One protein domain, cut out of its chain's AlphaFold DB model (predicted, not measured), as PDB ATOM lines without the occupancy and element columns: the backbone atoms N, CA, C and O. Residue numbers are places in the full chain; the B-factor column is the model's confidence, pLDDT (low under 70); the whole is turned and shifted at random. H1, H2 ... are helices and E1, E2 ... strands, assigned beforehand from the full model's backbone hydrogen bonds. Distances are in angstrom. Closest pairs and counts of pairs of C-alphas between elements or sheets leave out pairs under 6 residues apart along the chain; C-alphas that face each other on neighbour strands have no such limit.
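What this domain is: This is residues 32 to 207 of the 1129 residues of an uncharacterized protein of Nippostrongylus brasiliensis (UniProt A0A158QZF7). Two lobes stand end to end: in the first, H1 and H3 cover one face of a small parallel sheet, E1 E2 E3, and H2 packs on H1; in the second, strands gather loosely round an antiparallel sheet, order E6 E9 E8. H4 lies where the lobes meet, over part of one face of that second sheet, while E5 and E7 lie towards its other face. The printed part has 176 residues with four named helices and nine named strands, in the order H1 E1 H2 E2 H3 E3 H4 and then E4 to E9. The class is mixed, helices and strands; the whole is compact, with a radius of gyration of the C-alphas of 16.9 A and spans of 51 by 35 by 30 A.

How they stand to each other: H1, residues 38 to 47, runs along E1, residues 54 to 59, at a height of 9.9 A over the sheet. H2, residues 68 to 78, touches H1, with C-alphas 43 and 72 closest at 4.9 A, and only grazes the sheet. E2, residues 82 to 87, is parallel to E1, with N 55 and O 82 at 2.8 A. H3, residues 104 to 112, lies over E2 on the same face as H1: two layers, helices over one face of a sheet. E3, residues 117 to 119, is parallel to E2, with N 118 and O 85 at 2.8 A. E1, H2, E2 and E2, H3, E3 are strand-helix-strand units, parallel neighbour strands with a helix between, both with right-handed crossovers. H4, residues 123 to 131, only grazes this sheet. E4, residues 136 to 144, E5, residues 150 to 156, and E7, residues 172 to 178, pair with no named strand; C-alphas 140 and 154, the closest of E4 and E5, are 6.0 A apart. E6, residues 160 to 169, is antiparallel to E9, residues 200 to 205, with N 167 and O 201 at 2.8 A. E8, residues 191 to 196, forms a hairpin with E9, with N 192 and O 204 at 2.8 A. Every O i to N i+4 pair is within hydrogen-bond range in H1, H2 and H3; in H4 2 of 5 are, and 3 of 6 O i to N i+3 pairs.

Where its parts are: H1 begins at C-alpha 38 (24.184, 26.647, 24.704) and E9 ends at C-alpha 205 (54.332, 20.546, 14.653). H2 is 15.2 A long, E4 23.7 A and E6 26.4 A.

The domain as a whole: The C-alphas of Gln 32 and Asp 181, the two farthest apart, are 55.0 A apart. The printed part has no cut. The links E2 to H3 and E7 to E8 are long. Mean pLDDT of the printed part is 85.1; residues 32 to 35, 64 to 65 and 186 to 187 are under 70.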
ATOM      1  N   GLN A  32      14.837  15.441  29.948       56.00
ATOM      2  CA  GLN A  32      14.854  14.091  29.340       56.00
ATOM      3  C   GLN A  32      15.139  14.063  27.818       56.00
ATOM      4  O   GLN A  32      15.038  13.015  27.186       56.00
ATOM      5  N   ASN A  33      15.460  15.210  27.220       64.94
ATOM      6  CA  ASN A  33      15.627  15.454  25.792       64.94
ATOM      7  C   ASN A  33      16.975  16.131  25.454       64.94
ATOM      8  O   ASN A  33      17.033  16.875  24.481       64.94
ATOM      9  N   CYS A  34      18.021  15.927  26.268       67.69
ATOM     10  CA  CYS A  34      19.386  16.468  26.090       67.69
ATOM     11  C   CYS A  34      19.540  18.005  26.100       67.69
ATOM     12  O   CYS A  34      20.659  18.497  26.025       67.69
ATOM     13  N   SER A  35      18.448  18.765  26.197       68.00
ATOM     14  CA  SER A  35      18.397  20.149  25.721       68.00
ATOM     15  C   SER A  35      18.909  21.179  26.741       68.00
ATOM     16  O   SER A  35      18.272  21.415  27.772       68.00
ATOM     17  N   VAL A  36      20.037  21.833  26.437       77.62
ATOM     18  CA  VAL A  36      20.700  22.853  27.278       77.62
ATOM     19  C   VAL A  36      20.834  24.211  26.569       77.62
ATOM     20  O   VAL A  36      20.909  24.291  25.352       77.62
ATOM     21  N   MET A  37      20.877  25.323  27.313       80.69
ATOM     22  CA  MET A  37      20.896  26.689  26.740       80.69
ATOM     23  C   MET A  37      22.290  27.130  26.240       80.69
ATOM     24  O   MET A  37      22.866  28.101  26.741       80.69
ATOM     25  N   ILE A  38      22.843  26.408  25.262       86.50
ATOM     26  CA  ILE A  38      24.184  26.647  24.704       86.50
ATOM     27  C   ILE A  38      24.296  28.024  24.038       86.50
ATOM     28  O   ILE A  38      25.258  28.743  24.303       86.50
ATOM     29  N   GLU A  39      23.311  28.432  23.239       86.31
ATOM     30  CA  GLU A  39      23.303  29.714  22.526       86.31
ATOM     31  C   GLU A  39      23.355  30.897  23.498       86.31
ATOM     32  O   GLU A  39      24.153  31.814  23.317       86.31
ATOM     33  N   SER A  40      22.578  30.842  24.583       85.62
ATOM     34  CA  SER A  40      22.590  31.857  25.645       85.62
ATOM     35  C   SER A  40      23.926  31.905  26.392       85.62
ATOM     36  O   SER A  40      24.392  32.986  26.751       85.62
ATOM     37  N   GLY A  41      24.564  30.751  26.622       87.44
ATOM     38  CA  GLY A  41      25.893  30.676  27.236       87.44
ATOM     39  C   GLY A  41      26.992  31.246  26.334       87.44
ATOM     40  O   GLY A  41      27.846  32.005  26.799       87.44
ATOM     41  N   LEU A  42      26.937  30.941  25.036       90.25
ATOM     42  CA  LEU A  42      27.833  31.494  24.023       90.25
ATOM     43  C   LEU A  42      27.628  33.007  23.855       90.25
ATOM     44  O   LEU A  42      28.611  33.741  23.881       90.25
ATOM     45  N   LEU A  43      26.386  33.497  23.766       90.38
ATOM     46  CA  LEU A  43      26.088  34.931  23.624       90.38
ATOM     47  C   LEU A  43      26.531  35.727  24.857       90.38
ATOM     48  O   LEU A  43      27.144  36.784  24.737       90.38
ATOM     49  N   LEU A  44      26.295  35.199  26.061       89.56
ATOM     50  CA  LEU A  44      26.814  35.829  27.273       89.56
ATOM     51  C   LEU A  44      28.351  35.873  27.263       89.56
ATOM     52  O   LEU A  44      28.937  36.868  27.680       89.56
ATOM     53  N   SER A  45      29.005  34.836  26.731       89.75
ATOM     54  CA  SER A  45      30.464  34.801  26.574       89.75
ATOM     55  C   SER A  45      30.971  35.823  25.547       89.75
ATOM     56  O   SER A  45      32.002  36.447  25.794       89.75
ATOM     57  N   THR A  46      30.257  36.065  24.440       89.88
ATOM     58  CA  THR A  46      30.640  37.089  23.444       89.88
ATOM     59  C   THR A  46      30.358  38.525  23.899       89.88
ATOM     60  O   THR A  46      30.990  39.450  23.391       89.88
ATOM     61  N   TYR A  47      29.489  38.744  24.894       88.88
ATOM     62  CA  TYR A  47      29.365  40.049  25.562       88.88
ATOM     63  C   TYR A  47      30.505  40.353  26.548       88.88
ATOM     64  O   TYR A  47      30.836  41.521  26.727       88.88
ATOM     65  N   TYR A  48      31.125  39.334  27.158       87.50
ATOM     66  CA  TYR A  48      32.312  39.488  28.020       87.50
ATOM     67  C   TYR A  48      33.649  39.301  27.277       87.50
ATOM     68  O   TYR A  48      34.705  39.303  27.907       87.50
ATOM     69  N   SER A  49      33.613  39.120  25.955       86.88
ATOM     70  CA  SER A  49      34.800  38.951  25.114       86.88
ATOM     71  C   SER A  49      35.218  40.269  24.469       86.88
ATOM     72  O   SER A  49      34.396  40.953  23.858       86.88
ATOM     73  N   GLU A  50      36.513  40.571  24.519       85.69
ATOM     74  CA  GLU A  50      37.117  41.619  23.690       85.69
ATOM     75  C   GLU A  50      37.076  41.226  22.196       85.69
ATOM     76  O   GLU A  50      37.017  40.027  21.877       85.69
ATOM     77  N   PRO A  51      37.146  42.186  21.255       82.12
ATOM     78  CA  PRO A  51      37.262  41.883  19.832       82.12
ATOM     79  C   PRO A  51      38.412  40.909  19.523       82.12
ATOM     80  O   PRO A  51      39.487  40.987  20.117       82.12
ATOM     81  N   ARG A  52      38.193  39.998  18.566       76.31
ATOM     82  CA  ARG A  52      39.129  38.939  18.128       76.31
ATOM     83  C   ARG A  52      39.480  37.883  19.193       76.31
ATOM     84  O   ARG A  52      40.442  37.136  19.026       76.31
ATOM     85  N   SER A  53      38.681  37.767  20.258       86.31
ATOM     86  CA  SER A  53      38.796  36.680  21.247       86.31
ATOM     87  C   SER A  53      38.477  35.290  20.666       86.31
ATOM     88  O   SER A  53      37.887  35.145  19.592       86.31
ATOM     89  N   ALA A  54      38.806  34.238  21.421       88.81
ATOM     90  CA  ALA A  54      38.384  32.866  21.148       88.81
ATOM     91  C   ALA A  54      37.577  32.304  22.329       88.81
ATOM     92  O   ALA A  54      38.061  32.260  23.459       88.81
ATOM     93  N   VAL A  55      36.353  31.852  22.055       92.38
ATOM     94  CA  VAL A  55      35.472  31.173  23.013       92.38
ATOM     95  C   VAL A  55      35.567  29.666  22.776       92.38
ATOM     96  O   VAL A  55      35.537  29.211  21.630       92.38
ATOM     97  N   TYR A  56      35.661  28.894  23.858       91.94
ATOM     98  CA  TYR A  56      35.725  27.432  23.840       91.94
ATOM     99  C   TYR A  56      34.603  26.854  24.710       91.94
ATOM    100  O   TYR A  56      34.667  26.911  25.937       91.94
ATOM    101  N   LEU A  57      33.569  26.305  24.070       92.19
ATOM    102  CA  LEU A  57      32.489  25.584  24.740       92.19
ATOM    103  C   LEU A  57      32.908  24.132  24.964       92.19
ATOM    104  O   LEU A  57      33.251  23.453  24.003       92.19
ATOM    105  N   PHE A  58      32.794  23.639  26.195       91.00
ATOM    106  CA  PHE A  58      32.874  22.213  26.515       91.00
ATOM    107  C   PHE A  58      31.462  21.722  26.864       91.00
ATOM    108  O   PHE A  58      30.851  22.266  27.782       91.00
ATOM    109  N   ALA A  59      30.943  20.728  26.139       89.69
ATOM    110  CA  ALA A  59      29.591  20.201  26.341       89.69
ATOM    111  C   ALA A  59      29.510  18.679  26.123       89.69
ATOM    112  O   ALA A  59      30.234  18.109  25.306       89.69
ATOM    113  N   ASP A  60      28.601  18.031  26.848       88.06
ATOM    114  CA  ASP A  60      28.199  16.621  26.715       88.06
ATOM    115  C   ASP A  60      26.816  16.457  26.049       88.06
ATOM    116  O   ASP A  60      26.329  15.338  25.871       88.06
ATOM    117  N   SER A  61      26.197  17.578  25.681       86.25
ATOM    118  CA  SER A  61      24.784  17.751  25.337       86.25
ATOM    119  C   SER A  61      24.603  18.876  24.300       86.25
ATOM    120  O   SER A  61      25.545  19.631  24.042       86.25
ATOM    121  N   ASP A  62      23.423  18.981  23.676       80.44
ATOM    122  CA  ASP A  62      23.126  19.961  22.622       80.44
ATOM    123  C   ASP A  62      22.048  20.998  22.987       80.44
ATOM    124  O   ASP A  62      21.388  20.935  24.026       80.44
ATOM    125  N   GLY A  63      21.922  22.019  22.134       73.25
ATOM    126  CA  GLY A  63      20.997  23.132  22.322       73.25
ATOM    127  C   GLY A  63      19.725  23.008  21.482       73.25
ATOM    128  O   GLY A  63      19.771  22.472  20.373       73.25
ATOM    129  N   PRO A  64      18.577  23.513  21.973       69.38
ATOM    130  CA  PRO A  64      17.413  23.724  21.132       69.38
ATOM    131  C   PRO A  64      17.643  24.971  20.273       69.38
ATOM    132  O   PRO A  64      17.891  26.054  20.807       69.38
ATOM    133  N   ASN A  65      17.482  24.842  18.952       68.00
ATOM    134  CA  ASN A  65      17.541  25.992  18.049       68.00
ATOM    135  C   ASN A  65      16.577  27.086  18.539       68.00
ATOM    136  O   ASN A  65      15.372  26.852  18.666       68.00
ATOM    137  N   SER A  66      17.131  28.251  18.857       70.56
ATOM    138  CA  SER A  66      16.463  29.328  19.580       70.56
ATOM    139  C   SER A  66      16.761  30.674  18.930       70.56
ATOM    140  O   SER A  66      17.813  30.859  18.318       70.56
ATOM    141  N   ASP A  67      15.851  31.636  19.097       75.12
ATOM    142  CA  ASP A  67      15.942  32.967  18.473       75.12
ATOM    143  C   ASP A  67      17.269  33.692  18.804       75.12
ATOM    144  O   ASP A  67      17.789  34.464  18.005       75.12
ATOM    145  N   VAL A  68      17.875  33.350  19.948       79.62
ATOM    146  CA  VAL A  68      19.197  33.802  20.424       79.62
ATOM    147  C   VAL A  68      20.325  33.538  19.409       79.62
ATOM    148  O   VAL A  68      21.334  34.243  19.416       79.62
ATOM    149  N   PHE A  69      20.166  32.562  18.508       79.38
ATOM    150  CA  PHE A  69      21.129  32.260  17.448       79.38
ATOM    151  C   PHE A  69      21.479  33.484  16.589       79.38
ATOM    152  O   PHE A  69      22.652  33.674  16.258       79.38
ATOM    153  N   THR A  70      20.503  34.331  16.234       76.50
ATOM    154  CA  THR A  70      20.771  35.484  15.358       76.50
ATOM    155  C   THR A  70      21.568  36.571  16.068       76.50
ATOM    156  O   THR A  70      22.450  37.171  15.452       76.50
ATOM    157  N   ASP A  71      21.318  36.781  17.361       82.88
ATOM    158  CA  ASP A  71      22.069  37.733  18.187       82.88
ATOM    159  C   ASP A  71      23.492  37.224  18.446       82.88
ATOM    160  O   ASP A  71      24.456  37.978  18.316       82.88
ATOM    161  N   LEU A  72      23.642  35.923  18.729       87.00
ATOM    162  CA  LEU A  72      24.937  35.253  18.871       87.00
ATOM    163  C   LEU A  72      25.780  35.360  17.599       87.00
ATOM    164  O   LEU A  72      26.935  35.776  17.674       87.00
ATOM    165  N   PHE A  73      25.213  35.009  16.441       82.31
ATOM    166  CA  PHE A  73      25.898  35.124  15.157       82.31
ATOM    167  C   PHE A  73      26.307  36.574  14.883       82.31
ATOM    168  O   PHE A  73      27.487  36.843  14.660       82.31
ATOM    169  N   SER A  74      25.363  37.515  15.000       77.31
ATOM    170  CA  SER A  74      25.624  38.940  14.773       77.31
ATOM    171  C   SER A  74      26.746  39.456  15.673       77.31
ATOM    172  O   SER A  74      27.691  40.061  15.174       77.31
ATOM    173  N   ARG A  75      26.698  39.161  16.980       84.44
ATOM    174  CA  ARG A  75      27.687  39.630  17.959       84.44
ATOM    175  C   ARG A  75      29.060  38.985  17.781       84.44
ATOM    176  O   ARG A  75      30.074  39.676  17.855       84.44
ATOM    177  N   ALA A  76      29.111  37.673  17.555       84.88
ATOM    178  CA  ALA A  76      30.371  36.967  17.339       84.88
ATOM    179  C   ALA A  76      31.070  37.461  16.064       84.88
ATOM    180  O   ALA A  76      32.278  37.688  16.075       84.88
ATOM    181  N   THR A  77      30.312  37.693  14.992       76.12
ATOM    182  CA  THR A  77      30.846  38.202  13.728       76.12
ATOM    183  C   THR A  77      31.226  39.685  13.799       76.12
ATOM    184  O   THR A  77      32.310  40.031  13.335       76.12
ATOM    185  N   GLU A  78      30.406  40.542  14.425       75.62
ATOM    186  CA  GLU A  78      30.711  41.962  14.693       75.62
ATOM    187  C   GLU A  78      32.077  42.105  15.384       75.62
ATOM    188  O   GLU A  78      32.935  42.861  14.935       75.62
ATOM    189  N   TYR A  79      32.311  41.324  16.444       79.62
ATOM    190  CA  TYR A  79      33.537  41.396  17.244       79.62
ATOM    191  C   TYR A  79      34.644  40.456  16.733       79.62
ATOM    192  O   TYR A  79      35.692  40.349  17.369       79.62
ATOM    193  N   GLN A  80      34.455  39.782  15.592       79.25
ATOM    194  CA  GLN A  80      35.403  38.813  15.012       79.25
ATOM    195  C   GLN A  80      35.839  37.707  16.009       79.25
ATOM    196  O   GLN A  80      36.974  37.230  15.971       79.25
ATOM    197  N   ILE A  81      34.948  37.312  16.927       87.00
ATOM    198  CA  ILE A  81      35.188  36.312  17.978       87.00
ATOM    199  C   ILE A  81      35.023  34.906  17.400       87.00
ATOM    200  O   ILE A  81      33.979  34.598  16.826       87.00
ATOM    201  N   SER A  82      35.999  34.023  17.626       89.19
ATOM    202  CA  SER A  82      35.913  32.628  17.169       89.19
ATOM    203  C   SER A  82      35.212  31.706  18.166       89.19
ATOM    204  O   SER A  82      35.598  31.629  19.332       89.19
ATOM    205  N   LEU A  83      34.184  30.981  17.707       92.38
ATOM    206  CA  LEU A  83      33.403  30.055  18.533       92.38
ATOM    207  C   LEU A  83      33.845  28.611  18.274       92.38
ATOM    208  O   LEU A  83      33.609  28.047  17.206       92.38
ATOM    209  N   ASN A  84      34.504  28.006  19.256       92.38
ATOM    210  CA  ASN A  84      35.034  26.650  19.180       92.38
ATOM    211  C   ASN A  84      34.175  25.717  20.040       92.38
ATOM    212  O   ASN A  84      33.940  26.000  21.216       92.38
ATOM    213  N   LEU A  85      33.710  24.610  19.461       92.62
ATOM    214  CA  LEU A  85      32.795  23.672  20.119       92.62
ATOM    215  C   LEU A  85      33.522  22.363  20.420       92.62
ATOM    216  O   LEU A  85      34.049  21.731  19.506       92.62
ATOM    217  N   ILE A  86      33.557  21.955  21.686       92.38
ATOM    218  CA  ILE A  86      34.230  20.742  22.155       92.38
ATOM    219  C   ILE A  86      33.178  19.802  22.744       92.38
ATOM    220  O   ILE A  86      32.664  20.024  23.841       92.38
ATOM    221  N   GLY A  87      32.863  18.742  22.003       91.50
ATOM    222  CA  GLY A  87      32.060  17.630  22.494       91.50
ATOM    223  C   GLY A  87      32.953  16.732  23.341       91.50
ATOM    224  O   GLY A  87      33.921  16.181  22.821       91.50
ATOM    225  N   VAL A  88      32.655  16.577  24.634       89.44
ATOM    226  CA  VAL A  88      33.537  15.883  25.605       89.44
ATOM    227  C   VAL A  88      33.506  14.346  25.507       89.44
ATOM    228  O   VAL A  88      33.889  13.637  26.436       89.44
ATOM    229  N   ALA A  89      33.041  13.828  24.370       86.06
ATOM    230  CA  ALA A  89      32.993  12.425  23.983       86.06
ATOM    231  C   ALA A  89      32.973  12.324  22.442       86.06
ATOM    232  O   ALA A  89      32.769  13.323  21.751       86.06
ATOM    233  N   ASN A  90      33.130  11.117  21.883       82.88
ATOM    234  CA  ASN A  90      32.938  10.891  20.437       82.88
ATOM    235  C   ASN A  90      31.479  11.146  19.995       82.88
ATOM    236  O   ASN A  90      31.230  11.460  18.832       82.88
ATOM    237  N   THR A  91      30.527  11.029  20.926       85.88
ATOM    238  CA  THR A  91      29.097  11.304  20.736       85.88
ATOM    239  C   THR A  91      28.537  12.042  21.950       85.88
ATOM    240  O   THR A  91      28.698  11.553  23.069       85.88
ATOM    241  N   ILE A  92      27.852  13.165  21.735       88.12
ATOM    242  CA  ILE A  92      27.116  13.907  22.771       88.12
ATOM    243  C   ILE A  92      25.630  13.510  22.811       88.12
ATOM    244  O   ILE A  92      25.116  12.899  21.872       88.12
ATOM    245  N   CYS A  93      24.937  13.865  23.893       87.56
ATOM    246  CA  CYS A  93      23.479  13.794  23.995       87.56
ATOM    247  C   CYS A  93      22.864  14.783  22.984       87.56
ATOM    248  O   CYS A  93      23.166  15.970  23.036       87.56
ATOM    249  N   THR A  94      22.046  14.303  22.045       85.62
ATOM    250  CA  THR A  94      21.431  15.125  20.988       85.62
ATOM    251  C   THR A  94      20.213  14.422  20.381       85.62
ATOM    252  O   THR A  94      20.024  13.218  20.583       85.62
ATOM    253  N   ASP A  95      19.397  15.152  19.614       82.00
ATOM    254  CA  ASP A  95      18.357  14.565  18.761       82.00
ATOM    255  C   ASP A  95      18.941  13.458  17.845       82.00
ATOM    256  O   ASP A  95      20.001  13.658  17.238       82.00
ATOM    257  N   PRO A  96      18.268  12.298  17.690       81.88
ATOM    258  CA  PRO A  96      18.726  11.210  16.825       81.88
ATOM    259  C   PRO A  96      19.123  11.621  15.396       81.88
ATOM    260  O   PRO A  96      20.021  11.005  14.823       81.88
ATOM    261  N   ALA A  97      18.517  12.668  14.823       82.06
ATOM    262  CA  ALA A  97      18.867  13.184  13.498       82.06
ATOM    263  C   ALA A  97      20.317  13.702  13.402       82.06
ATOM    264  O   ALA A  97      20.922  13.648  12.328       82.06
ATOM    265  N   ASN A  98      20.905  14.157  14.513       83.06
ATOM    266  CA  ASN A  98      22.280  14.660  14.565       83.06
ATOM    267  C   ASN A  98      23.334  13.556  14.772       83.06
ATOM    268  O   ASN A  98      24.528  13.846  14.705       83.06
ATOM    269  N   ASN A  99      22.931  12.298  15.001       84.75
ATOM    270  CA  ASN A  99      23.827  11.138  15.143       84.75
ATOM    271  C   ASN A  99      24.973  11.332  16.169       84.75
ATOM    272  O   ASN A  99      26.115  10.941  15.926       84.75
ATOM    273  N   GLY A 100      24.688  11.954  17.319       84.88
ATOM    274  CA  GLY A 100      25.687  12.185  18.373       84.88
ATOM    275  C   GLY A 100      26.622  13.381  18.138       84.88
ATOM    276  O   GLY A 100      27.579  13.546  18.888       84.88
ATOM    277  N   GLN A 101      26.389  14.196  17.109       87.06
ATOM    278  CA  GLN A 101      27.152  15.416  16.816       87.06
ATOM    279  C   GLN A 101      26.397  16.670  17.277       87.06
ATOM    280  O   GLN A 101      25.183  16.631  17.455       87.06
ATOM    281  N   PHE A 102      27.079  17.815  17.378       89.19
ATOM    282  CA  PHE A 102      26.377  19.102  17.488       89.19
ATOM    283  C   PHE A 102      25.443  19.324  16.279       89.19
ATOM    284  O   PHE A 102      25.841  18.984  15.155       89.19
ATOM    285  N   PRO A 103      24.256  19.934  16.469       88.00
ATOM    286  CA  PRO A 103      23.361  20.354  15.394       88.00
ATOM    287  C   PRO A 103      24.067  21.115  14.269       88.00
ATOM    288  O   PRO A 103      24.984  21.898  14.524       88.00
ATOM    289  N   ALA A 104      23.617  20.920  13.023       85.56
ATOM    290  CA  ALA A 104      24.255  21.499  11.835       85.56
ATOM    291  C   ALA A 104      24.520  23.009  11.972       85.56
ATOM    292  O   ALA A 104      25.667  23.426  11.857       85.56
ATOM    293  N   TYR A 105      23.508  23.785  12.373       84.38
ATOM    294  CA  TYR A 105      23.609  25.240  12.525       84.38
ATOM    295  C   TYR A 105      24.682  25.700  13.533       84.38
ATOM    296  O   TYR A 105      25.289  26.749  13.331       84.38
ATOM    297  N   LEU A 106      24.979  24.920  14.584       86.94
ATOM    298  CA  LEU A 106      26.073  25.224  15.519       86.94
ATOM    299  C   LEU A 106      27.445  24.914  14.908       86.94
ATOM    300  O   LEU A 106      28.395  25.675  15.106       86.94
ATOM    301  N   ARG A 107      27.561  23.834  14.123       86.81
ATOM    302  CA  ARG A 107      28.791  23.519  13.373       86.81
ATOM    303  C   ARG A 107      29.060  24.571  12.296       86.81
ATOM    304  O   ARG A 107      30.202  25.000  12.129       86.81
ATOM    305  N   ASP A 108      28.005  25.026  11.627       83.81
ATOM    306  CA  ASP A 108      28.050  26.085  10.625       83.81
ATOM    307  C   ASP A 108      28.423  27.427  11.271       83.81
ATOM    308  O   ASP A 108      29.324  28.099  10.778       83.81
ATOM    309  N   LEU A 109      27.858  27.774  12.433       85.19
ATOM    310  CA  LEU A 109      28.234  28.954  13.226       85.19
ATOM    311  C   LEU A 109      29.703  28.933  13.683       85.19
ATOM    312  O   LEU A 109      30.401  29.943  13.562       85.19
ATOM    313  N   ALA A 110      30.210  27.793  14.161       88.81
ATOM    314  CA  ALA A 110      31.634  27.627  14.466       88.81
ATOM    315  C   ALA A 110      32.495  27.842  13.205       88.81
ATOM    316  O   ALA A 110      33.500  28.550  13.230       88.81
ATOM    317  N   SER A 111      32.055  27.305  12.065       82.31
ATOM    318  CA  SER A 111      32.664  27.522  10.747       82.31
ATOM    319  C   SER A 111      32.647  28.999  10.304       82.31
ATOM    320  O   SER A 111      33.650  29.488   9.775       82.31
ATOM    321  N   LEU A 112      31.539  29.713  10.522       78.81
ATOM    322  CA  LEU A 112      31.309  31.113  10.138       78.81
ATOM    323  C   LEU A 112      32.064  32.108  11.028       78.81
ATOM    324  O   LEU A 112      32.451  33.180  10.569       78.81
ATOM    325  N   THR A 113      32.364  31.735  12.267       85.25
ATOM    326  CA  THR A 113      33.134  32.558  13.217       85.25
ATOM    327  C   THR A 113      34.644  32.287  13.180       85.25
ATOM    328  O   THR A 113      35.383  32.777  14.021       85.25
ATOM    329  N   SER A 114      35.150  31.520  12.207       85.44
ATOM    330  CA  SER A 114      36.560  31.076  12.165       85.44
ATOM    331  C   SER A 114      36.975  30.213  13.371       85.44
ATOM    332  O   SER A 114      38.158  30.110  13.703       85.44
ATOM    333  N   GLY A 115      36.013  29.543  14.010       89.19
ATOM    334  CA  GLY A 115      36.213  28.467  14.981       89.19
ATOM    335  C   GLY A 115      36.262  27.076  14.330       89.19
ATOM    336  O   GLY A 115      36.549  26.928  13.137       89.19
ATOM    337  N   PHE A 116      36.066  26.030  15.132       89.31
ATOM    338  CA  PHE A 116      36.112  24.627  14.699       89.31
ATOM    339  C   PHE A 116      35.340  23.736  15.691       89.31
ATOM    340  O   PHE A 116      35.040  24.164  16.809       89.31
ATOM    341  N   VAL A 117      35.028  22.502  15.286       90.88
ATOM    342  CA  VAL A 117      34.298  21.517  16.098       90.88
ATOM    343  C   VAL A 117      35.215  20.338  16.426       90.88
ATOM    344  O   VAL A 117      35.809  19.744  15.531       90.88
ATOM    345  N   TYR A 118      35.329  20.002  17.708       91.06
ATOM    346  CA  TYR A 118      36.228  18.980  18.236       91.06
ATOM    347  C   TYR A 118      35.417  17.947  19.030       91.06
ATOM    348  O   TYR A 118      34.966  18.235  20.134       91.06
ATOM    349  N   MET A 119      35.239  16.739  18.497       88.88
ATOM    350  CA  MET A 119      34.578  15.639  19.216       88.88
ATOM    351  C   MET A 119      35.642  14.725  19.825       88.88
ATOM    352  O   MET A 119      36.397  14.095  19.084       88.88
ATOM    353  N   THR A 120      35.772  14.678  21.156       89.62
ATOM    354  CA  THR A 120      36.761  13.802  21.803       89.62
ATOM    355  C   THR A 120      36.516  13.557  23.301       89.62
ATOM    356  O   THR A 120      36.247  14.499  24.042       89.62
ATOM    357  N   PRO A 121      36.717  12.322  23.804       87.06
ATOM    358  CA  PRO A 121      36.767  12.032  25.239       87.06
ATOM    359  C   PRO A 121      38.067  12.506  25.912       87.06
ATOM    360  O   PRO A 121      38.159  12.496  27.134       87.06
ATOM    361  N   ASN A 122      39.083  12.917  25.140       87.81
ATOM    362  CA  ASN A 122      40.384  13.374  25.648       87.81
ATOM    363  C   ASN A 122      40.353  14.888  25.935       87.81
ATOM    364  O   ASN A 122      41.130  15.662  25.370       87.81
ATOM    365  N   SER A 123      39.388  15.334  26.744       82.06
ATOM    366  CA  SER A 123      39.185  16.757  27.061       82.06
ATOM    367  C   SER A 123      40.340  17.359  27.873       82.06
ATOM    368  O   SER A 123      40.630  18.549  27.739       82.06
ATOM    369  N   ASP A 124      41.074  16.528  28.619       79.06
ATOM    370  CA  ASP A 124      42.348  16.844  29.274       79.06
ATOM    371  C   ASP A 124      43.393  17.385  28.283       79.06
ATOM    372  O   ASP A 124      44.079  18.372  28.556       79.06
ATOM    373  N   LYS A 125      43.458  16.795  27.084       83.00
ATOM    374  CA  LYS A 125      44.395  17.185  26.023       83.00
ATOM    375  C   LYS A 125      43.983  18.438  25.255       83.00
ATOM    376  O   LYS A 125      44.771  18.946  24.456       83.00
ATOM    377  N   MET A 126      42.781  18.958  25.498       85.12
ATOM    378  CA  MET A 126      42.293  20.165  24.833       85.12
ATOM    379  C   MET A 126      42.900  21.444  25.431       85.12
ATOM    380  O   MET A 126      43.109  22.413  24.707       85.12
ATOM    381  N   LEU A 127      43.265  21.457  26.719       79.44
ATOM    382  CA  LEU A 127      43.876  22.638  27.347       79.44
ATOM    383  C   LEU A 127      45.288  22.950  26.783       79.44
ATOM    384  O   LEU A 127      45.515  24.098  26.393       79.44
ATOM    385  N   PRO A 128      46.207  21.972  26.606       73.62
ATOM    386  CA  PRO A 128      47.473  22.201  25.895       73.62
ATOM    387  C   PRO A 128      47.304  22.562  24.411       73.62
ATOM    388  O   PRO A 128      48.191  23.181  23.824       73.62
ATOM    389  N   PHE A 129      46.179  22.182  23.789       83.19
ATOM    390  CA  PHE A 129      45.846  22.580  22.419       83.19
ATOM    391  C   PHE A 129      45.420  24.053  22.345       83.19
ATOM    392  O   PHE A 129      45.896  24.771  21.465       83.19
ATOM    393  N   ILE A 130      44.599  24.529  23.289       84.56
ATOM    394  CA  ILE A 130      44.194  25.943  23.379       84.56
ATOM    395  C   ILE A 130      45.427  26.849  23.534       84.56
ATOM    396  O   ILE A 130      45.508  27.878  22.871       84.56
ATOM    397  N   ALA A 131      46.450  26.433  24.291       77.75
ATOM    398  CA  ALA A 131      47.718  27.167  24.370       77.75
ATOM    399  C   ALA A 131      48.428  27.332  23.001       77.75
ATOM    400  O   ALA A 131      49.116  28.330  22.781       77.75
ATOM    401  N   SER A 132      48.229  26.405  22.053       77.19
ATOM    402  CA  SER A 132      48.783  26.509  20.691       77.19
ATOM    403  C   SER A 132      48.052  27.520  19.789       77.19
ATOM    404  O   SER A 132      48.570  27.846  18.723       77.19
ATOM    405  N   SER A 133      46.888  28.055  20.199       79.38
ATOM    406  CA  SER A 133      46.188  29.100  19.431       79.38
ATOM    407  C   SER A 133      46.735  30.515  19.665       79.38
ATOM    408  O   SER A 133      46.460  31.415  18.867       79.38
ATOM    409  N   TYR A 134      47.542  30.722  20.715       79.69
ATOM    410  CA  TYR A 134      48.148  32.018  21.029       79.69
ATOM    411  C   TYR A 134      49.003  32.540  19.864       79.69
ATOM    412  O   TYR A 134      49.870  31.820  19.367       79.69
ATOM    413  N   LYS A 135      48.764  33.791  19.440       79.19
ATOM    414  CA  LYS A 135      49.397  34.430  18.266       79.19
ATOM    415  C   LYS A 135      49.396  33.512  17.024       79.19
ATOM    416  O   LYS A 135      50.406  33.396  16.330       79.19
ATOM    417  N   SER A 136      48.279  32.817  16.776       85.69
ATOM    418  CA  SER A 136      48.114  31.935  15.615       85.69
ATOM    419  C   SER A 136      47.104  32.466  14.600       85.69
ATOM    420  O   SER A 136      46.027  32.934  14.964       85.69
ATOM    421  N   GLY A 137      47.457  32.360  13.319       88.81
ATOM    422  CA  GLY A 137      46.572  32.637  12.188       88.81
ATOM    423  C   GLY A 137      46.243  31.350  11.432       88.81
ATOM    424  O   GLY A 137      47.011  30.388  11.467       88.81
ATOM    425  N   ILE A 138      45.108  31.295  10.734       91.50
ATOM    426  CA  ILE A 138      44.720  30.099   9.972       91.50
ATOM    427  C   ILE A 138      45.544  30.045   8.678       91.50
ATOM    428  O   ILE A 138      45.239  30.755   7.727       91.50
ATOM    429  N   ALA A 139      46.581  29.210   8.612       93.00
ATOM    430  CA  ALA A 139      47.412  29.050   7.414       93.00
ATOM    431  C   ALA A 139      46.727  28.214   6.319       93.00
ATOM    432  O   ALA A 139      47.003  28.382   5.133       93.00
ATOM    433  N   SER A 140      45.809  27.317   6.693       91.69
ATOM    434  CA  SER A 140      44.990  26.576   5.729       91.69
ATOM    435  C   SER A 140      43.656  26.135   6.318       91.69
ATOM    436  O   SER A 140      43.564  25.792   7.499       91.69
ATOM    437  N   ARG A 141      42.620  26.123   5.478       88.25
ATOM    438  CA  ARG A 141      41.278  25.628   5.789       88.25
ATOM    439  C   ARG A 141      40.698  24.966   4.542       88.25
ATOM    440  O   ARG A 141      40.514  25.635   3.530       88.25
ATOM    441  N   VAL A 142      40.392  23.675   4.623       88.19
ATOM    442  CA  VAL A 142      39.849  22.882   3.509       88.19
ATOM    443  C   VAL A 142      38.707  21.975   3.969       88.19
ATOM    444  O   VAL A 142      38.667  21.531   5.117       88.19
ATOM    445  N   TYR A 143      37.788  21.699   3.049       88.81
ATOM    446  CA  TYR A 143      36.714  20.717   3.175       88.81
ATOM    447  C   TYR A 143      36.662  19.903   1.883       88.81
ATOM    448  O   TYR A 143      36.802  20.472   0.799       88.81
ATOM    449  N   PHE A 144      36.444  18.595   2.000       88.94
ATOM    450  CA  PHE A 144      36.189  17.710   0.866       88.94
ATOM    451  C   PHE A 144      34.980  16.821   1.179       88.94
ATOM    452  O   PHE A 144      34.848  16.330   2.301       88.94
ATOM    453  N   GLU A 145      34.111  16.604   0.188       87.62
ATOM    454  CA  GLU A 145      32.910  15.757   0.316       87.62
ATOM    455  C   GLU A 145      33.244  14.257   0.408       87.62
ATOM    456  O   GLU A 145      32.492  13.487   1.005       87.62
ATOM    457  N   ASP A 146      34.396  13.862  -0.136       89.06
ATOM    458  CA  ASP A 146      35.018  12.548   0.015       89.06
ATOM    459  C   ASP A 146      36.497  12.741   0.383       89.06
ATOM    460  O   ASP A 146      37.228  13.440  -0.324       89.06
ATOM    461  N   CYS A 147      36.933  12.133   1.487       90.19
ATOM    462  CA  CYS A 147      38.330  12.099   1.917       90.19
ATOM    463  C   CYS A 147      38.976  10.710   1.754       90.19
ATOM    464  O   CYS A 147      39.968  10.422   2.417       90.19
ATOM    465  N   SER A 148      38.454   9.848   0.872       88.94
ATOM    466  CA  SER A 148      39.008   8.514   0.579       88.94
ATOM    467  C   SER A 148      40.509   8.520   0.245       88.94
ATOM    468  O   SER A 148      41.249   7.674   0.747       88.94
ATOM    469  N   ASN A 149      40.976   9.491  -0.547       89.19
ATOM    470  CA  ASN A 149      42.393   9.834  -0.715       89.19
ATOM    471  C   ASN A 149      42.523  11.277  -1.223       89.19
ATOM    472  O   ASN A 149      42.395  11.531  -2.423       89.19
ATOM    473  N   ILE A 150      42.779  12.225  -0.317       93.50
ATOM    474  CA  ILE A 150      43.010  13.632  -0.680       93.50
ATOM    475  C   ILE A 150      44.435  14.075  -0.347       93.50
ATOM    476  O   ILE A 150      45.106  13.534   0.531       93.50
ATOM    477  N   THR A 151      44.923  15.068  -1.089       93.31
ATOM    478  CA  THR A 151      46.251  15.668  -0.921       93.31
ATOM    479  C   THR A 151      46.152  17.171  -1.135       93.31
ATOM    480  O   THR A 151      45.641  17.610  -2.162       93.31
ATOM    481  N   TYR A 152      46.680  17.957  -0.201       93.25
ATOM    482  CA  TYR A 152      46.787  19.409  -0.327       93.25
ATOM    483  C   TYR A 152      48.111  19.921   0.255       93.25
ATOM    484  O   TYR A 152      48.874  19.171   0.868       93.25
ATOM    485  N   TYR A 153      48.398  21.201   0.022       93.00
ATOM    486  CA  TYR A 153      49.624  21.861   0.466       93.00
ATOM    487  C   TYR A 153      49.299  23.024   1.400       93.00
ATOM    488  O   TYR A 153      48.251  23.661   1.264       93.00
ATOM    489  N   VAL A 154      50.201  23.298   2.340       94.25
ATOM    490  CA  VAL A 154      50.087  24.395   3.307       94.25
ATOM    491  C   VAL A 154      51.375  25.218   3.295       94.25
ATOM    492  O   VAL A 154      52.441  24.653   3.554       94.25
ATOM    493  N   PRO A 155      51.307  26.526   2.990       93.50
ATOM    494  CA  PRO A 155      52.452  27.420   3.094       93.50
ATOM    495  C   PRO A 155      52.712  27.791   4.562       93.50
ATOM    496  O   PRO A 155      51.810  28.254   5.261       93.50
ATOM    497  N   ILE A 156      53.945  27.575   5.019       92.06
ATOM    498  CA  ILE A 156      54.430  27.914   6.362       92.06
ATOM    499  C   ILE A 156      55.602  28.896   6.227       92.06
ATOM    500  O   ILE A 156      56.596  28.586   5.570       92.06
ATOM    501  N   ASP A 157      55.481  30.072   6.844       90.31
ATOM    502  CA  ASP A 157      56.503  31.129   6.844       90.31
ATOM    503  C   ASP A 157      57.662  30.863   7.815       90.31
ATOM    504  O   ASP A 157      57.516  30.156   8.813       90.31
ATOM    505  N   ALA A 158      58.803  31.512   7.570       85.06
ATOM    506  CA  ALA A 158      60.012  31.400   8.390       85.06
ATOM    507  C   ALA A 158      59.875  31.958   9.819       85.06
ATOM    508  O   ALA A 158      60.752  31.725  10.652       85.06
ATOM    509  N   SER A 159      58.784  32.667  10.129       82.38
ATOM    510  CA  SER A 159      58.487  33.152  11.484       82.38
ATOM    511  C   SER A 159      57.566  32.219  12.288       82.38
ATOM    512  O   SER A 159      57.274  32.497  13.455       82.38
ATOM    513  N   THR A 160      57.118  31.108  11.691       87.31
ATOM    514  CA  THR A 160      56.226  30.141  12.336       87.31
ATOM    515  C   THR A 160      56.976  29.302  13.373       87.31
ATOM    516  O   THR A 160      57.825  28.476  13.041       87.31
ATOM    517  N   ALA A 161      56.613  29.480  14.643       81.62
ATOM    518  CA  ALA A 161      57.110  28.686  15.761       81.62
ATOM    519  C   ALA A 161      56.475  27.284  15.751       81.62
ATOM    520  O   ALA A 161      57.184  26.294  15.572       81.62
ATOM    521  N   SER A 162      55.136  27.206  15.857       86.94
ATOM    522  CA  SER A 162      54.363  25.968  15.630       86.94
ATOM    523  C   SER A 162      53.365  26.139  14.508       86.94
ATOM    524  O   SER A 162      52.841  27.231  14.313       86.94
ATOM    525  N   PHE A 163      52.931  25.027  13.927       91.06
ATOM    526  CA  PHE A 163      51.552  24.948  13.457       91.06
ATOM    527  C   PHE A 163      50.835  23.731  14.039       91.06
ATOM    528  O   PHE A 163      51.453  22.708  14.327       91.06
ATOM    529  N   THR A 164      49.519  23.835  14.198       92.19
ATOM    530  CA  THR A 164      48.671  22.727  14.642       92.19
ATOM    531  C   THR A 164      47.682  22.375  13.542       92.19
ATOM    532  O   THR A 164      46.892  23.217  13.112       92.19
ATOM    533  N   LEU A 165      47.742  21.123  13.089       93.25
ATOM    534  CA  LEU A 165      46.822  20.501  12.144       93.25
ATOM    535  C   LEU A 165      45.696  19.817  12.926       93.25
ATOM    536  O   LEU A 165      45.963  18.902  13.704       93.25
ATOM    537  N   ALA A 166      44.455  20.236  12.694       92.50
ATOM    538  CA  ALA A 166      43.248  19.583  13.190       92.50
ATOM    539  C   ALA A 166      42.426  19.047  12.009       92.50
ATOM    540  O   ALA A 166      42.150  19.777  11.055       92.50
ATOM    541  N   ILE A 167      42.040  17.773  12.074       92.56
ATOM    542  CA  ILE A 167      41.243  17.069  11.063       92.56
ATOM    543  C   ILE A 167      40.035  16.452  11.762       92.56
ATOM    544  O   ILE A 167      40.205  15.647  12.674       92.56
ATOM    545  N   SER A 168      38.832  16.795  11.306       90.19
ATOM    546  CA  SER A 168      37.574  16.165  11.721       90.19
ATOM    547  C   SER A 168      36.996  15.403  10.532       90.19
ATOM    548  O   SER A 168      36.911  15.960   9.436       90.19
ATOM    549  N   GLY A 169      36.584  14.148  10.717       86.75
ATOM    550  CA  GLY A 169      36.089  13.328   9.608       86.75
ATOM    551  C   GLY A 169      35.496  11.989  10.031       86.75
ATOM    552  O   GLY A 169      35.649  11.546  11.166       86.75
ATOM    553  N   SER A 170      34.812  11.335   9.096       79.56
ATOM    554  CA  SER A 170      34.143  10.053   9.336       79.56
ATOM    555  C   SER A 170      35.117   8.877   9.215       79.56
ATOM    556  O   SER A 170      35.343   8.351   8.127       79.56
ATOM    557  N   ASN A 171      35.661   8.428  10.352       84.50
ATOM    558  CA  ASN A 171      36.586   7.292  10.444       84.50
ATOM    559  C   ASN A 171      37.871   7.509   9.615       84.50
ATOM    560  O   ASN A 171      38.100   6.879   8.579       84.50
ATOM    561  N   ILE A 172      38.697   8.444  10.088       89.75
ATOM    562  CA  ILE A 172      40.041   8.758   9.597       89.75
ATOM    563  C   ILE A 172      40.928   7.515   9.757       89.75
ATOM    564  O   ILE A 172      41.315   7.150  10.866       89.75
ATOM    565  N   SER A 173      41.258   6.871   8.638       88.88
ATOM    566  CA  SER A 173      42.102   5.672   8.595       88.88
ATOM    567  C   SER A 173      43.595   5.984   8.500       88.88
ATOM    568  O   SER A 173      44.409   5.194   8.977       88.88
ATOM    569  N   ASN A 174      43.966   7.114   7.890       89.69
ATOM    570  CA  ASN A 174      45.357   7.515   7.714       89.69
ATOM    571  C   ASN A 174      45.489   9.041   7.612       89.69
ATOM    572  O   ASN A 174      44.627   9.728   7.060       89.69
ATOM    573  N   VAL A 175      46.611   9.558   8.106       90.44
ATOM    574  CA  VAL A 175      47.068  10.935   7.898       90.44
ATOM    575  C   VAL A 175      48.561  10.854   7.618       90.44
ATOM    576  O   VAL A 175      49.294  10.225   8.378       90.44
ATOM    577  N   VAL A 176      49.028  11.501   6.553       91.00
ATOM    578  CA  VAL A 176      50.456  11.597   6.228       91.00
ATOM    579  C   VAL A 176      50.816  13.059   6.031       91.00
ATOM    580  O   VAL A 176      50.235  13.744   5.193       91.00
ATOM    581  N   VAL A 177      51.804  13.534   6.785       91.38
ATOM    582  CA  VAL A 177      52.392  14.865   6.610       91.38
ATOM    583  C   VAL A 177      53.826  14.704   6.117       91.38
ATOM    584  O   VAL A 177      54.571  13.868   6.631       91.38
ATOM    585  N   THR A 178      54.213  15.492   5.116       92.25
ATOM    586  CA  THR A 178      55.567  15.534   4.546       92.25
ATOM    587  C   THR A 178      56.126  16.949   4.672       92.25
ATOM    588  O   THR A 178      55.423  17.920   4.377       92.25
ATOM    589  N   LEU A 179      57.382  17.057   5.106       90.38
ATOM    590  CA  LEU A 179      58.117  18.318   5.190       90.38
ATOM    591  C   LEU A 179      58.373  18.914   3.790       90.38
ATOM    592  O   LEU A 179      58.355  18.178   2.797       90.38
ATOM    593  N   PRO A 180      58.708  20.218   3.702       89.38
ATOM    594  CA  PRO A 180      59.126  20.867   2.455       89.38
ATOM    595  C   PRO A 180      60.357  20.235   1.775       89.38
ATOM    596  O   PRO A 180      60.555  20.431   0.579       89.38
ATOM    597  N   ASP A 181      61.175  19.466   2.505       86.88
ATOM    598  CA  ASP A 181      62.328  18.716   1.975       86.88
ATOM    599  C   ASP A 181      61.970  17.311   1.435       86.88
ATOM    600  O   ASP A 181      62.831  16.607   0.907       86.88
ATOM    601  N   GLY A 182      60.703  16.896   1.555       84.50
ATOM    602  CA  GLY A 182      60.221  15.570   1.164       84.50
ATOM    603  C   GLY A 182      60.329  14.487   2.246       84.50
ATOM    604  O   GLY A 182      59.944  13.346   1.987       84.50
ATOM    605  N   SER A 183      60.817  14.802   3.451       86.50
ATOM    606  CA  SER A 183      60.927  13.836   4.552       86.50
ATOM    607  C   SER A 183      59.602  13.637   5.325       86.50
ATOM    608  O   SER A 183      58.738  14.521   5.332       86.50
ATOM    609  N   PRO A 184      59.383  12.479   5.985       84.19
ATOM    610  CA  PRO A 184      58.174  12.242   6.779       84.19
ATOM    611  C   PRO A 184      58.084  13.167   8.001       84.19
ATOM    612  O   PRO A 184      59.008  13.233   8.811       84.19
ATOM    613  N   GLY A 185      56.947  13.847   8.166       71.62
ATOM    614  CA  GLY A 185      56.695  14.750   9.292       71.62
ATOM    615  C   GLY A 185      56.088  14.085  10.526       71.62
ATOM    616  O   GLY A 185      56.284  14.584  11.628       71.62
ATOM    617  N   LEU A 186      55.374  12.967  10.376       64.25
ATOM    618  CA  LEU A 186      54.765  12.243  11.499       64.25
ATOM    619  C   LEU A 186      55.714  11.189  12.076       64.25
ATOM    620  O   LEU A 186      56.442  10.529  11.337       64.25
ATOM    621  N   ASN A 187      55.674  11.018  13.402       64.69
ATOM    622  CA  ASN A 187      56.658  10.254  14.186       64.69
ATOM    623  C   ASN A 187      58.099  10.798  14.046       64.69
ATOM    624  O   ASN A 187      59.076  10.097  14.304       64.69
ATOM    625  N   ASN A 188      58.217  12.064  13.643       72.81
ATOM    626  CA  ASN A 188      59.449  12.839  13.580       72.81
ATOM    627  C   ASN A 188      59.649  13.565  14.929       72.81
ATOM    628  O   ASN A 188      58.684  13.786  15.663       72.81
ATOM    629  N   ILE A 189      60.873  14.001  15.245       72.31
ATOM    630  CA  ILE A 189      61.157  14.817  16.441       72.31
ATOM    631  C   ILE A 189      60.311  16.103  16.489       72.31
ATOM    632  O   ILE A 189      60.024  16.605  17.577       72.31
ATOM    633  N   LEU A 190      59.866  16.599  15.329       81.12
ATOM    634  CA  LEU A 190      59.008  17.779  15.205       81.12
ATOM    635  C   LEU A 190      57.520  17.534  15.527       81.12
ATOM    636  O   LEU A 190      56.795  18.492  15.785       81.12
ATOM    637  N   SER A 191      57.035  16.287  15.493       85.88
ATOM    638  CA  SER A 191      55.605  15.984  15.680       85.88
ATOM    639  C   SER A 191      55.244  15.695  17.137       85.88
ATOM    640  O   SER A 191      55.888  14.879  17.795       85.88
ATOM    641  N   VAL A 192      54.161  16.312  17.612       85.50
ATOM    642  CA  VAL A 192      53.508  16.039  18.897       85.50
ATOM    643  C   VAL A 192      52.057  15.610  18.622       85.50
ATOM    644  O   VAL A 192      51.197  16.467  18.384       85.50
ATOM    645  N   PRO A 193      51.761  14.295  18.623       85.06
ATOM    646  CA  PRO A 193      50.410  13.783  18.413       85.06
ATOM    647  C   PRO A 193      49.555  14.026  19.660       85.06
ATOM    648  O   PRO A 193      49.660  13.314  20.660       85.06
ATOM    649  N   MET A 194      48.690  15.038  19.605       85.19
ATOM    650  CA  MET A 194      47.831  15.405  20.731       85.19
ATOM    651  C   MET A 194      46.657  14.426  20.823       85.19
ATOM    652  O   MET A 194      46.490  13.720  21.822       85.19
ATOM    653  N   ILE A 195      45.881  14.321  19.741       88.81
ATOM    654  CA  ILE A 195      44.712  13.441  19.631       88.81
ATOM    655  C   ILE A 195      44.826  12.651  18.328       88.81
ATOM    656  O   ILE A 195      45.150  13.205  17.284       88.81
ATOM    657  N   SER A 196      44.567  11.347  18.382       86.75
ATOM    658  CA  SER A 196      44.583  10.468  17.210       86.75
ATOM    659  C   SER A 196      43.424   9.480  17.307       86.75
ATOM    660  O   SER A 196      43.630   8.292  17.554       86.75
ATOM    661  N   ALA A 197      42.203  10.001  17.185       86.69
ATOM    662  CA  ALA A 197      40.961   9.235  17.179       86.69
ATOM    663  C   ALA A 197      40.401   9.107  15.744       86.69
ATOM    664  O   ALA A 197      40.742   9.932  14.891       86.69
ATOM    665  N   PRO A 198      39.532   8.114  15.463       84.81
ATOM    666  CA  PRO A 198      38.870   7.973  14.162       84.81
ATOM    667  C   PRO A 198      38.026   9.188  13.746       84.81
ATOM    668  O   PRO A 198      37.843   9.425  12.557       84.81
ATOM    669  N   GLU A 199      37.499   9.948  14.701       84.38
ATOM    670  CA  GLU A 199      36.624  11.103  14.471       84.38
ATOM    671  C   GLU A 199      37.398  12.432  14.422       84.38
ATOM    672  O   GLU A 199      36.995  13.371  13.732       84.38
ATOM    673  N   LEU A 200      38.521  12.505  15.151       90.75
ATOM    674  CA  LEU A 200      39.323  13.712  15.345       90.75
ATOM    675  C   LEU A 200      40.820  13.383  15.450       90.75
ATOM    676  O   LEU A 200      41.262  12.674  16.360       90.75
ATOM    677  N   ASN A 201      41.620  13.985  14.570       91.69
ATOM    678  CA  ASN A 201      43.079  13.921  14.605       91.69
ATOM    679  C   ASN A 201      43.662  15.330  14.820       91.69
ATOM    680  O   ASN A 201      43.345  16.247  14.064       91.69
ATOM    681  N   ILE A 202      44.494  15.513  15.849       91.62
ATOM    682  CA  ILE A 202      45.197  16.767  16.155       91.62
ATOM    683  C   ILE A 202      46.696  16.487  16.288       91.62
ATOM    684  O   ILE A 202      47.132  15.794  17.213       91.62
ATOM    685  N   GLN A 203      47.476  17.083  15.389       90.06
ATOM    686  CA  GLN A 203      48.935  17.005  15.334       90.06
ATOM    687  C   GLN A 203      49.515  18.413  15.484       90.06
ATOM    688  O   GLN A 203      49.261  19.272  14.638       90.06
ATOM    689  N   GLN A 204      50.308  18.659  16.528       89.44
ATOM    690  CA  GLN A 204      51.116  19.877  16.611       89.44
ATOM    691  C   GLN A 204      52.503  19.605  16.025       89.44
ATOM    692  O   GLN A 204      53.138  18.600  16.344       89.44
ATOM    693  N   PHE A 205      52.979  20.519  15.188       89.62
ATOM    694  CA  PHE A 205      54.332  20.546  14.653       89.62
ATOM    695  C   PHE A 205      55.085  21.686  15.322       89.62
ATOM    696  O   PHE A 205      54.613  22.823  15.339       89.62
ATOM    697  N   ILE A 206      56.220  21.354  15.928       85.44
ATOM    698  CA  ILE A 206      56.965  22.197  16.861       85.44
ATOM    699  C   ILE A 206      58.459  21.893  16.731       85.44
ATOM    700  O   ILE A 206      58.842  20.776  16.391       85.44
ATOM    701  N   GLN A 207      59.310  22.879  17.003       78.88
ATOM    702  CA  GLN A 207      60.761  22.730  16.900       78.88
ATOM    703  C   GLN A 207      61.316  21.571  17.768       78.88
ATOM    704  O   GLN A 207      60.759  21.166  18.801       78.88
TER     705      GLN A 207